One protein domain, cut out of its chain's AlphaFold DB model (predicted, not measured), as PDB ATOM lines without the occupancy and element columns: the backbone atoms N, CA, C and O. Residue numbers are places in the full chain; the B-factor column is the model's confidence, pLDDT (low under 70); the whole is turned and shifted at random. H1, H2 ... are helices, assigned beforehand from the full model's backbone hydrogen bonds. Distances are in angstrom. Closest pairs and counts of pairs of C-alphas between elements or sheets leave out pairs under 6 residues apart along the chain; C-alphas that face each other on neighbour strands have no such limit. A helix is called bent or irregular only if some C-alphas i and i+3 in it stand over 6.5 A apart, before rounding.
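What this domain is: This is residues 59 to 115 of the 205 residues of an uncharacterized protein of Aspergillus oryzae (strain ATCC 42149 / RIB 40) (UniProt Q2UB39). One longer helix, H3, bridges two shorter ones that keep clear of each other: H2 crosses it near its first residues and H1 packs on it near its last ones. The stretch between H2 and H3, residues 91 to 99, is a wide loop at the end of the model away from H1. The printed part has 57 residues with three named helices, in the order H1, H2, H3, and no named strand; its class is all helix. The whole is compact, with a radius of gyration of the C-alphas of 11.5 A, and spans 32 by 25 by 16 A.

How they stand to each other: H3, residues 100 to 113, is the longest helix. With residues 100 to 104 alone it touches H2, residues 81 to 90; their closest C-alphas, those of Pro 81 and Ser 104, are 5.6 A apart. The two lines are about perpendicular, at 90 degrees. With residues 108 to 112 alone H3 touches H1, residues 65 to 72; their closest C-alphas, those of Ala 70 and Leu 111, are 6.1 A apart. These two run the same way at a steep tilt of 48 degrees. H1 and H2 are apart. Every O i to N i+4 pair is within hydrogen-bond range in H1 and H3; in H2 3 of 6 are.

Where its parts are: H3 measures 20.0 A from C-alpha 100 at (-7.356, -26.371, 25.135) to C-alpha 113 at (-18.906, -32.106, 9.801). H2 measures 15.2 A and is irregular: C-alphas 83 and 86 are 7.2 A apart. H1 measures 10.6 A and begins with C-alpha 65 at (-6.459, -18.414, 4.995).

The domain as a whole: The two C-alphas farthest apart, those of Gln 61 and Pro 96, are 33.3 A from each other. The printed part has no cut, and the links H1 to H2 and H2 to H3 are short. The mean pLDDT of the printed part is 79.4; residues 90 to 98 are under 70.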
ATOM      1  N   TRP A  59       3.154 -22.952   7.349       80.94
ATOM      2  CA  TRP A  59       2.057 -22.816   8.309       80.94
ATOM      3  C   TRP A  59       2.057 -21.467   9.027       80.94
ATOM      4  O   TRP A  59       1.013 -20.823   9.108       80.94
ATOM      5  N   LYS A  60       3.231 -20.969   9.432       79.19
ATOM      6  CA  LYS A  60       3.374 -19.617  10.003       79.19
ATOM      7  C   LYS A  60       2.954 -18.499   9.041       79.19
ATOM      8  O   LYS A  60       2.660 -17.401   9.498       79.19
ATOM      9  N   GLN A  61       2.937 -18.758   7.733       82.94
ATOM     10  CA  GLN A  61       2.589 -17.782   6.697       82.94
ATOM     11  C   GLN A  61       1.158 -17.935   6.155       82.94
ATOM     12  O   GLN A  61       0.737 -17.104   5.358       82.94
ATOM     13  N   ILE A  62       0.391 -18.951   6.579       81.25
ATOM     14  CA  ILE A  62      -0.998 -19.152   6.119       81.25
ATOM     15  C   ILE A  62      -1.863 -17.919   6.432       81.25
ATOM     16  O   ILE A  62      -2.685 -17.509   5.609       81.25
ATOM     17  N   GLY A  63      -1.665 -17.296   7.600       84.06
ATOM     18  CA  GLY A  63      -2.392 -16.087   7.990       84.06
ATOM     19  C   GLY A  63      -3.908 -16.304   7.970       84.06
ATOM     20  O   GLY A  63      -4.389 -17.337   8.415       84.06
ATOM     21  N   PHE A  64      -4.671 -15.356   7.420       86.25
ATOM     22  CA  PHE A  64      -6.144 -15.400   7.395       86.25
ATOM     23  C   PHE A  64      -6.740 -16.619   6.667       86.25
ATOM     24  O   PHE A  64      -7.893 -16.976   6.906       86.25
ATOM     25  N   ARG A  65      -5.968 -17.290   5.801       89.50
ATOM     26  CA  ARG A  65      -6.459 -18.414   4.995       89.50
ATOM     27  C   ARG A  65      -7.085 -19.531   5.834       89.50
ATOM     28  O   ARG A  65      -8.024 -20.157   5.361       89.50
ATOM     29  N   TRP A  66      -6.642 -19.758   7.073       86.69
ATOM     30  CA  TRP A  66      -7.222 -20.817   7.906       86.69
ATOM     31  C   TRP A  66      -8.716 -20.620   8.192       86.69
ATOM     32  O   TRP A  66      -9.441 -21.603   8.310       86.69
ATOM     33  N   ILE A  67      -9.198 -19.372   8.261       88.44
ATOM     34  CA  ILE A  67     -10.632 -19.082   8.425       88.44
ATOM     35  C   ILE A  67     -11.382 -19.566   7.190       88.44
ATOM     36  O   ILE A  67     -12.440 -20.174   7.289       88.44
ATOM     37  N   VAL A  68     -10.809 -19.339   6.016       91.75
ATOM     38  CA  VAL A  68     -11.412 -19.722   4.743       91.75
ATOM     39  C   VAL A  68     -11.390 -21.247   4.555       91.75
ATOM     40  O   VAL A  68     -12.381 -21.821   4.102       91.75
ATOM     41  N   GLU A  69     -10.323 -21.922   4.989       91.12
ATOM     42  CA  GLU A  69     -10.277 -23.390   5.095       91.12
ATOM     43  C   GLU A  69     -11.368 -23.892   6.057       91.12
ATOM     44  O   GLU A  69     -12.128 -24.796   5.725       91.12
ATOM     45  N   ALA A  70     -11.539 -23.246   7.213       89.62
ATOM     46  CA  ALA A  70     -12.570 -23.611   8.181       89.62
ATOM     47  C   ALA A  70     -13.996 -23.450   7.631       89.62
ATOM     48  O   ALA A  70     -14.846 -24.302   7.880       89.62
ATOM     49  N   LEU A  71     -14.257 -22.388   6.862       91.00
ATOM     50  CA  LEU A  71     -15.550 -22.163   6.206       91.00
ATOM     51  C   LEU A  71     -15.830 -23.182   5.090       91.00
ATOM     52  O   LEU A  71     -16.985 -23.538   4.867       91.00
ATOM     53  N   SER A  72     -14.789 -23.639   4.388       91.75
ATOM     54  CA  SER A  72     -14.908 -24.558   3.245       91.75
ATOM     55  C   SER A  72     -14.839 -26.047   3.621       91.75
ATOM     56  O   SER A  72     -15.125 -26.910   2.786       91.75
ATOM     57  N   GLY A  73     -14.522 -26.363   4.881       88.75
ATOM     58  CA  GLY A  73     -14.329 -27.737   5.363       88.75
ATOM     59  C   GLY A  73     -12.941 -28.313   5.057       88.75
ATOM     60  O   GLY A  73     -12.790 -29.530   4.976       88.75
ATOM     61  N   GLY A  74     -11.944 -27.448   4.860       87.81
ATOM     62  CA  GLY A  74     -10.551 -27.805   4.613       87.81
ATOM     63  C   GLY A  74      -9.818 -28.376   5.831       87.81
ATOM     64  O   GLY A  74     -10.395 -28.674   6.884       87.81
ATOM     65  N   ASP A  75      -8.503 -28.549   5.682       85.62
ATOM     66  CA  ASP A  75      -7.673 -29.110   6.747       85.62
ATOM     67  C   ASP A  75      -7.213 -28.039   7.748       85.62
ATOM     68  O   ASP A  75      -6.505 -27.093   7.408       85.62
ATOM     69  N   LEU A  76      -7.593 -28.232   9.010       85.06
ATOM     70  CA  LEU A  76      -7.242 -27.383  10.148       85.06
ATOM     71  C   LEU A  76      -6.243 -28.053  11.105       85.06
ATOM     72  O   LEU A  76      -5.888 -27.455  12.119       85.06
ATOM     73  N   SER A  77      -5.772 -29.267  10.791       82.38
ATOM     74  CA  SER A  77      -4.899 -30.066  11.667       82.38
ATOM     75  C   SER A  77      -3.564 -29.386  11.995       82.38
ATOM     76  O   SER A  77      -2.909 -29.715  12.980       82.38
ATOM     77  N   HIS A  78      -3.157 -28.429  11.164       79.62
ATOM     78  CA  HIS A  78      -1.899 -27.700  11.280       79.62
ATOM     79  C   HIS A  78      -1.988 -26.440  12.151       79.62
ATOM     80  O   HIS A  78      -0.974 -25.770  12.351       79.62
ATOM     81  N   LEU A  79      -3.182 -26.086  12.636       79.06
ATOM     82  CA  LEU A  79      -3.359 -24.930  13.505       79.06
ATOM     83  C   LEU A  79      -2.884 -25.232  14.918       79.06
ATOM     84  O   LEU A  79      -3.242 -26.249  15.508       79.06
ATOM     85  N   ASP A  80      -2.125 -24.291  15.471       79.12
ATOM     86  CA  ASP A  80      -1.759 -24.321  16.876       79.12
ATOM     87  C   ASP A  80      -3.040 -24.214  17.731       79.12
ATOM     88  O   ASP A  80      -3.794 -23.242  17.582       79.12
ATOM     89  N   PRO A  81      -3.306 -25.174  18.638       77.25
ATOM     90  CA  PRO A  81      -4.421 -25.098  19.573       77.25
ATOM     91  C   PRO A  81      -4.521 -23.755  20.316       77.25
ATOM     92  O   PRO A  81      -5.630 -23.329  20.653       77.25
ATOM     93  N   PHE A  82      -3.400 -23.060  20.557       75.88
ATOM     94  CA  PHE A  82      -3.393 -21.759  21.236       75.88
ATOM     95  C   PHE A  82      -4.171 -20.674  20.478       75.88
ATOM     96  O   PHE A  82      -4.711 -19.770  21.119       75.88
ATOM     97  N   CYS A  83      -4.329 -20.786  19.153       74.38
ATOM     98  CA  CYS A  83      -5.159 -19.873  18.358       74.38
ATOM     99  C   CYS A  83      -6.624 -19.846  18.824       74.38
ATOM    100  O   CYS A  83      -7.314 -18.842  18.645       74.38
ATOM    101  N   PHE A  84      -7.096 -20.925  19.451       75.56
ATOM    102  CA  PHE A  84      -8.467 -21.048  19.936       75.56
ATOM    103  C   PHE A  84      -8.637 -20.635  21.401       75.56
ATOM    104  O   PHE A  84      -9.768 -20.604  21.885       75.56
ATOM    105  N   GLY A  85      -7.556 -20.280  22.106       76.12
ATOM    106  CA  GLY A  85      -7.609 -19.929  23.529       76.12
ATOM    107  C   GLY A  85      -8.546 -18.756  23.823       76.12
ATOM    108  O   GLY A  85      -9.353 -18.824  24.746       76.12
ATOM    109  N   SER A  86      -8.521 -17.711  22.991       72.81
ATOM    110  CA  SER A  86      -9.437 -16.572  23.135       72.81
ATOM    111  C   SER A  86     -10.905 -16.969  22.949       72.81
ATOM    112  O   SER A  86     -11.753 -16.495  23.694       72.81
ATOM    113  N   ILE A  87     -11.193 -17.866  22.000       75.75
ATOM    114  CA  ILE A  87     -12.553 -18.349  21.704       75.75
ATOM    115  C   ILE A  87     -13.053 -19.273  22.820       75.75
ATOM    116  O   ILE A  87     -14.217 -19.203  23.212       75.75
ATOM    117  N   MET A  88     -12.179 -20.129  23.354       74.12
ATOM    118  CA  MET A  88     -12.484 -20.965  24.515       74.12
ATOM    119  C   MET A  88     -12.879 -20.101  25.715       74.12
ATOM    120  O   MET A  88     -13.919 -20.345  26.318       74.12
ATOM    121  N   ASN A  89     -12.083 -19.077  26.030       71.00
ATOM    122  CA  ASN A  89     -12.310 -18.215  27.193       71.00
ATOM    123  C   ASN A  89     -13.591 -17.377  27.082       71.00
ATOM    124  O   ASN A  89     -14.138 -16.951  28.096       71.00
ATOM    125  N   SER A  90     -14.046 -17.113  25.858       67.31
ATOM    126  CA  SER A  90     -15.235 -16.313  25.590       67.31
ATOM    127  C   SER A  90     -16.507 -17.172  25.459       67.31
ATOM    128  O   SER A  90     -17.625 -16.675  25.569       67.31
ATOM    129  N   SER A  91     -16.362 -18.487  25.283       64.56
ATOM    130  CA  SER A  91     -17.491 -19.406  25.166       64.56
ATOM    131  C   SER A  91     -18.097 -19.719  26.540       64.56
ATOM    132  O   SER A  91     -17.571 -20.527  27.299       64.56
ATOM    133  N   THR A  92     -19.272 -19.157  26.822       55.72
ATOM    134  CA  THR A  92     -20.103 -19.430  28.018       55.72
ATOM    135  C   THR A  92     -20.633 -20.873  28.099       55.72
ATOM    136  O   THR A  92     -21.203 -21.267  29.112       55.72
ATOM    137  N   VAL A  93     -20.441 -21.668  27.038       56.44
ATOM    138  CA  VAL A  93     -21.005 -23.018  26.841       56.44
ATOM    139  C   VAL A  93     -19.986 -24.137  27.128       56.44
ATOM    140  O   VAL A  93     -20.317 -25.317  27.031       56.44
ATOM    141  N   VAL A  94     -18.733 -23.818  27.469       53.66
ATOM    142  CA  VAL A  94     -17.718 -24.860  27.690       53.66
ATOM    143  C   VAL A  94     -17.803 -25.377  29.125       53.66
ATOM    144  O   VAL A  94     -17.548 -24.653  30.083       53.66
ATOM    145  N   GLU A  95     -18.162 -26.656  29.259       54.59
ATOM    146  CA  GLU A  95     -18.105 -27.394  30.519       54.59
ATOM    147  C   GLU A  95     -16.716 -27.250  31.183       54.59
ATOM    148  O   GLU A  95     -15.707 -27.247  30.470       54.59
ATOM    149  N   PRO A  96     -16.612 -27.198  32.527       54.00
ATOM    150  CA  PRO A  96     -15.425 -26.704  33.248       54.00
ATOM    151  C   PRO A  96     -14.117 -27.514  33.116       54.00
ATOM    152  O   PRO A  96     -13.183 -27.268  33.875       54.00
ATOM    153  N   GLN A  97     -14.029 -28.511  32.230       52.62
ATOM    154  CA  GLN A  97     -12.935 -29.496  32.213       52.62
ATOM    155  C   GLN A  97     -12.329 -29.797  30.831       52.62
ATOM    156  O   GLN A  97     -11.528 -30.724  30.709       52.62
ATOM    157  N   VAL A  98     -12.657 -29.049  29.772       67.50
ATOM    158  CA  VAL A  98     -12.071 -29.329  28.450       67.50
ATOM    159  C   VAL A  98     -10.700 -28.658  28.326       67.50
ATOM    160  O   VAL A  98     -10.592 -27.436  28.341       67.50
ATOM    161  N   SER A  99      -9.640 -29.459  28.179       84.44
ATOM    162  CA  SER A  99      -8.307 -28.948  27.842       84.44
ATOM    163  C   SER A  99      -8.339 -28.176  26.515       84.44
ATOM    164  O   SER A  99      -9.119 -28.491  25.614       84.44
ATOM    165  N   LEU A 100      -7.463 -27.181  26.358       82.62
ATOM    166  CA  LEU A 100      -7.356 -26.371  25.135       82.62
ATOM    167  C   LEU A 100      -7.204 -27.222  23.861       82.62
ATOM    168  O   LEU A 100      -7.819 -26.928  22.836       82.62
ATOM    169  N   HIS A 101      -6.484 -28.339  23.963       83.94
ATOM    170  CA  HIS A 101      -6.375 -29.321  22.888       83.94
ATOM    171  C   HIS A 101      -7.719 -29.988  22.561       83.94
ATOM    172  O   HIS A 101      -8.145 -29.975  21.409       83.94
ATOM    173  N   GLY A 102      -8.424 -30.509  23.570       84.94
ATOM    174  CA  GLY A 102      -9.703 -31.193  23.363       84.94
ATOM    175  C   GLY A 102     -10.794 -30.274  22.806       84.94
ATOM    176  O   GLY A 102     -11.652 -30.715  22.044       84.94
ATOM    177  N   PHE A 103     -10.760 -28.983  23.137       84.69
ATOM    178  CA  PHE A 103     -11.657 -27.994  22.534       84.69
ATOM    179  C   PHE A 103     -11.314 -27.721  21.074       84.69
ATOM    180  O   PHE A 103     -12.221 -27.705  20.242       84.69
ATOM    181  N   SER A 104     -10.026 -27.535  20.763       85.38
ATOM    182  CA  SER A 104      -9.552 -27.350  19.388       85.38
ATOM    183  C   SER A 104      -9.992 -28.520  18.507       85.38
ATOM    184  O   SER A 104     -10.627 -28.307  17.477       85.38
ATOM    185  N   GLU A 105      -9.777 -29.762  18.952       86.56
ATOM    186  CA  GLU A 105     -10.199 -30.961  18.218       86.56
ATOM    187  C   GLU A 105     -11.717 -31.015  18.010       86.56
ATOM    188  O   GLU A 105     -12.180 -31.237  16.889       86.56
ATOM    189  N   LYS A 106     -12.511 -30.754  19.059       85.62
ATOM    190  CA  LYS A 106     -13.980 -30.704  18.950       85.62
ATOM    191  C   LYS A 106     -14.440 -29.630  17.963       85.62
ATOM    192  O   LYS A 106     -15.348 -29.876  17.169       85.62
ATOM    193  N   LEU A 107     -13.826 -28.447  17.997       84.62
ATOM    194  CA  LEU A 107     -14.151 -27.344  17.097       84.62
ATOM    195  C   LEU A 107     -13.805 -27.691  15.647       84.62
ATOM    196  O   LEU A 107     -14.648 -27.513  14.769       84.62
ATOM    197  N   GLN A 108     -12.608 -28.223  15.402       85.69
ATOM    198  CA  GLN A 108     -12.182 -28.668  14.074       85.69
ATOM    199  C   GLN A 108     -13.117 -29.753  13.531       85.69
ATOM    200  O   GLN A 108     -13.567 -29.667  12.389       85.69
ATOM    201  N   GLN A 109     -13.478 -30.733  14.361       86.75
ATOM    202  CA  GLN A 109     -14.409 -31.790  13.977       86.75
ATOM    203  C   GLN A 109     -15.798 -31.234  13.642       86.75
ATOM    204  O   GLN A 109     -16.411 -31.644  12.653       86.75
ATOM    205  N   ARG A 110     -16.293 -30.269  14.425       86.44
ATOM    206  CA  ARG A 110     -17.571 -29.600  14.157       86.44
ATOM    207  C   ARG A 110     -17.538 -28.824  12.842       86.44
ATOM    208  O   ARG A 110     -18.476 -28.938  12.068       86.44
ATOM    209  N   LEU A 111     -16.468 -28.082  12.567       84.00
ATOM    210  CA  LEU A 111     -16.315 -27.312  11.324       84.00
ATOM    211  C   LEU A 111     -16.197 -28.216  10.087       84.00
ATOM    212  O   LEU A 111     -16.712 -27.875   9.026       84.00
ATOM    213  N   ARG A 112     -15.580 -29.397  10.226       82.81
ATOM    214  CA  ARG A 112     -15.510 -30.402   9.152       82.81
ATOM    215  C   ARG A 112     -16.852 -31.083   8.877       82.81
ATOM    216  O   ARG A 112     -17.176 -31.350   7.726       82.81
ATOM    217  N   THR A 113     -17.618 -31.392   9.923       85.00
ATOM    218  CA  THR A 113     -18.906 -32.106   9.801       85.00
ATOM    219  C   THR A 113     -20.069 -31.180   9.459       85.00
ATOM    220  O   THR A 113     -20.994 -31.587   8.758       85.00
ATOM    221  N   HIS A 114     -20.013 -29.928   9.909       85.06
ATOM    222  CA  HIS A 114     -21.049 -28.927   9.698       85.06
ATOM    223  C   HIS A 114     -20.460 -27.680   9.053       85.06
ATOM    224  O   HIS A 114     -19.936 -26.792   9.730       85.06
ATOM    225  N   ARG A 115     -20.605 -27.594   7.727       87.94
ATOM    226  CA  ARG A 115     -20.245 -26.378   7.004       87.94
ATOM    227  C   ARG A 115     -21.258 -25.267   7.265       87.94
ATOM    228  O   ARG A 115     -22.462 -25.519   7.172       87.94
TER     229      ARG A 115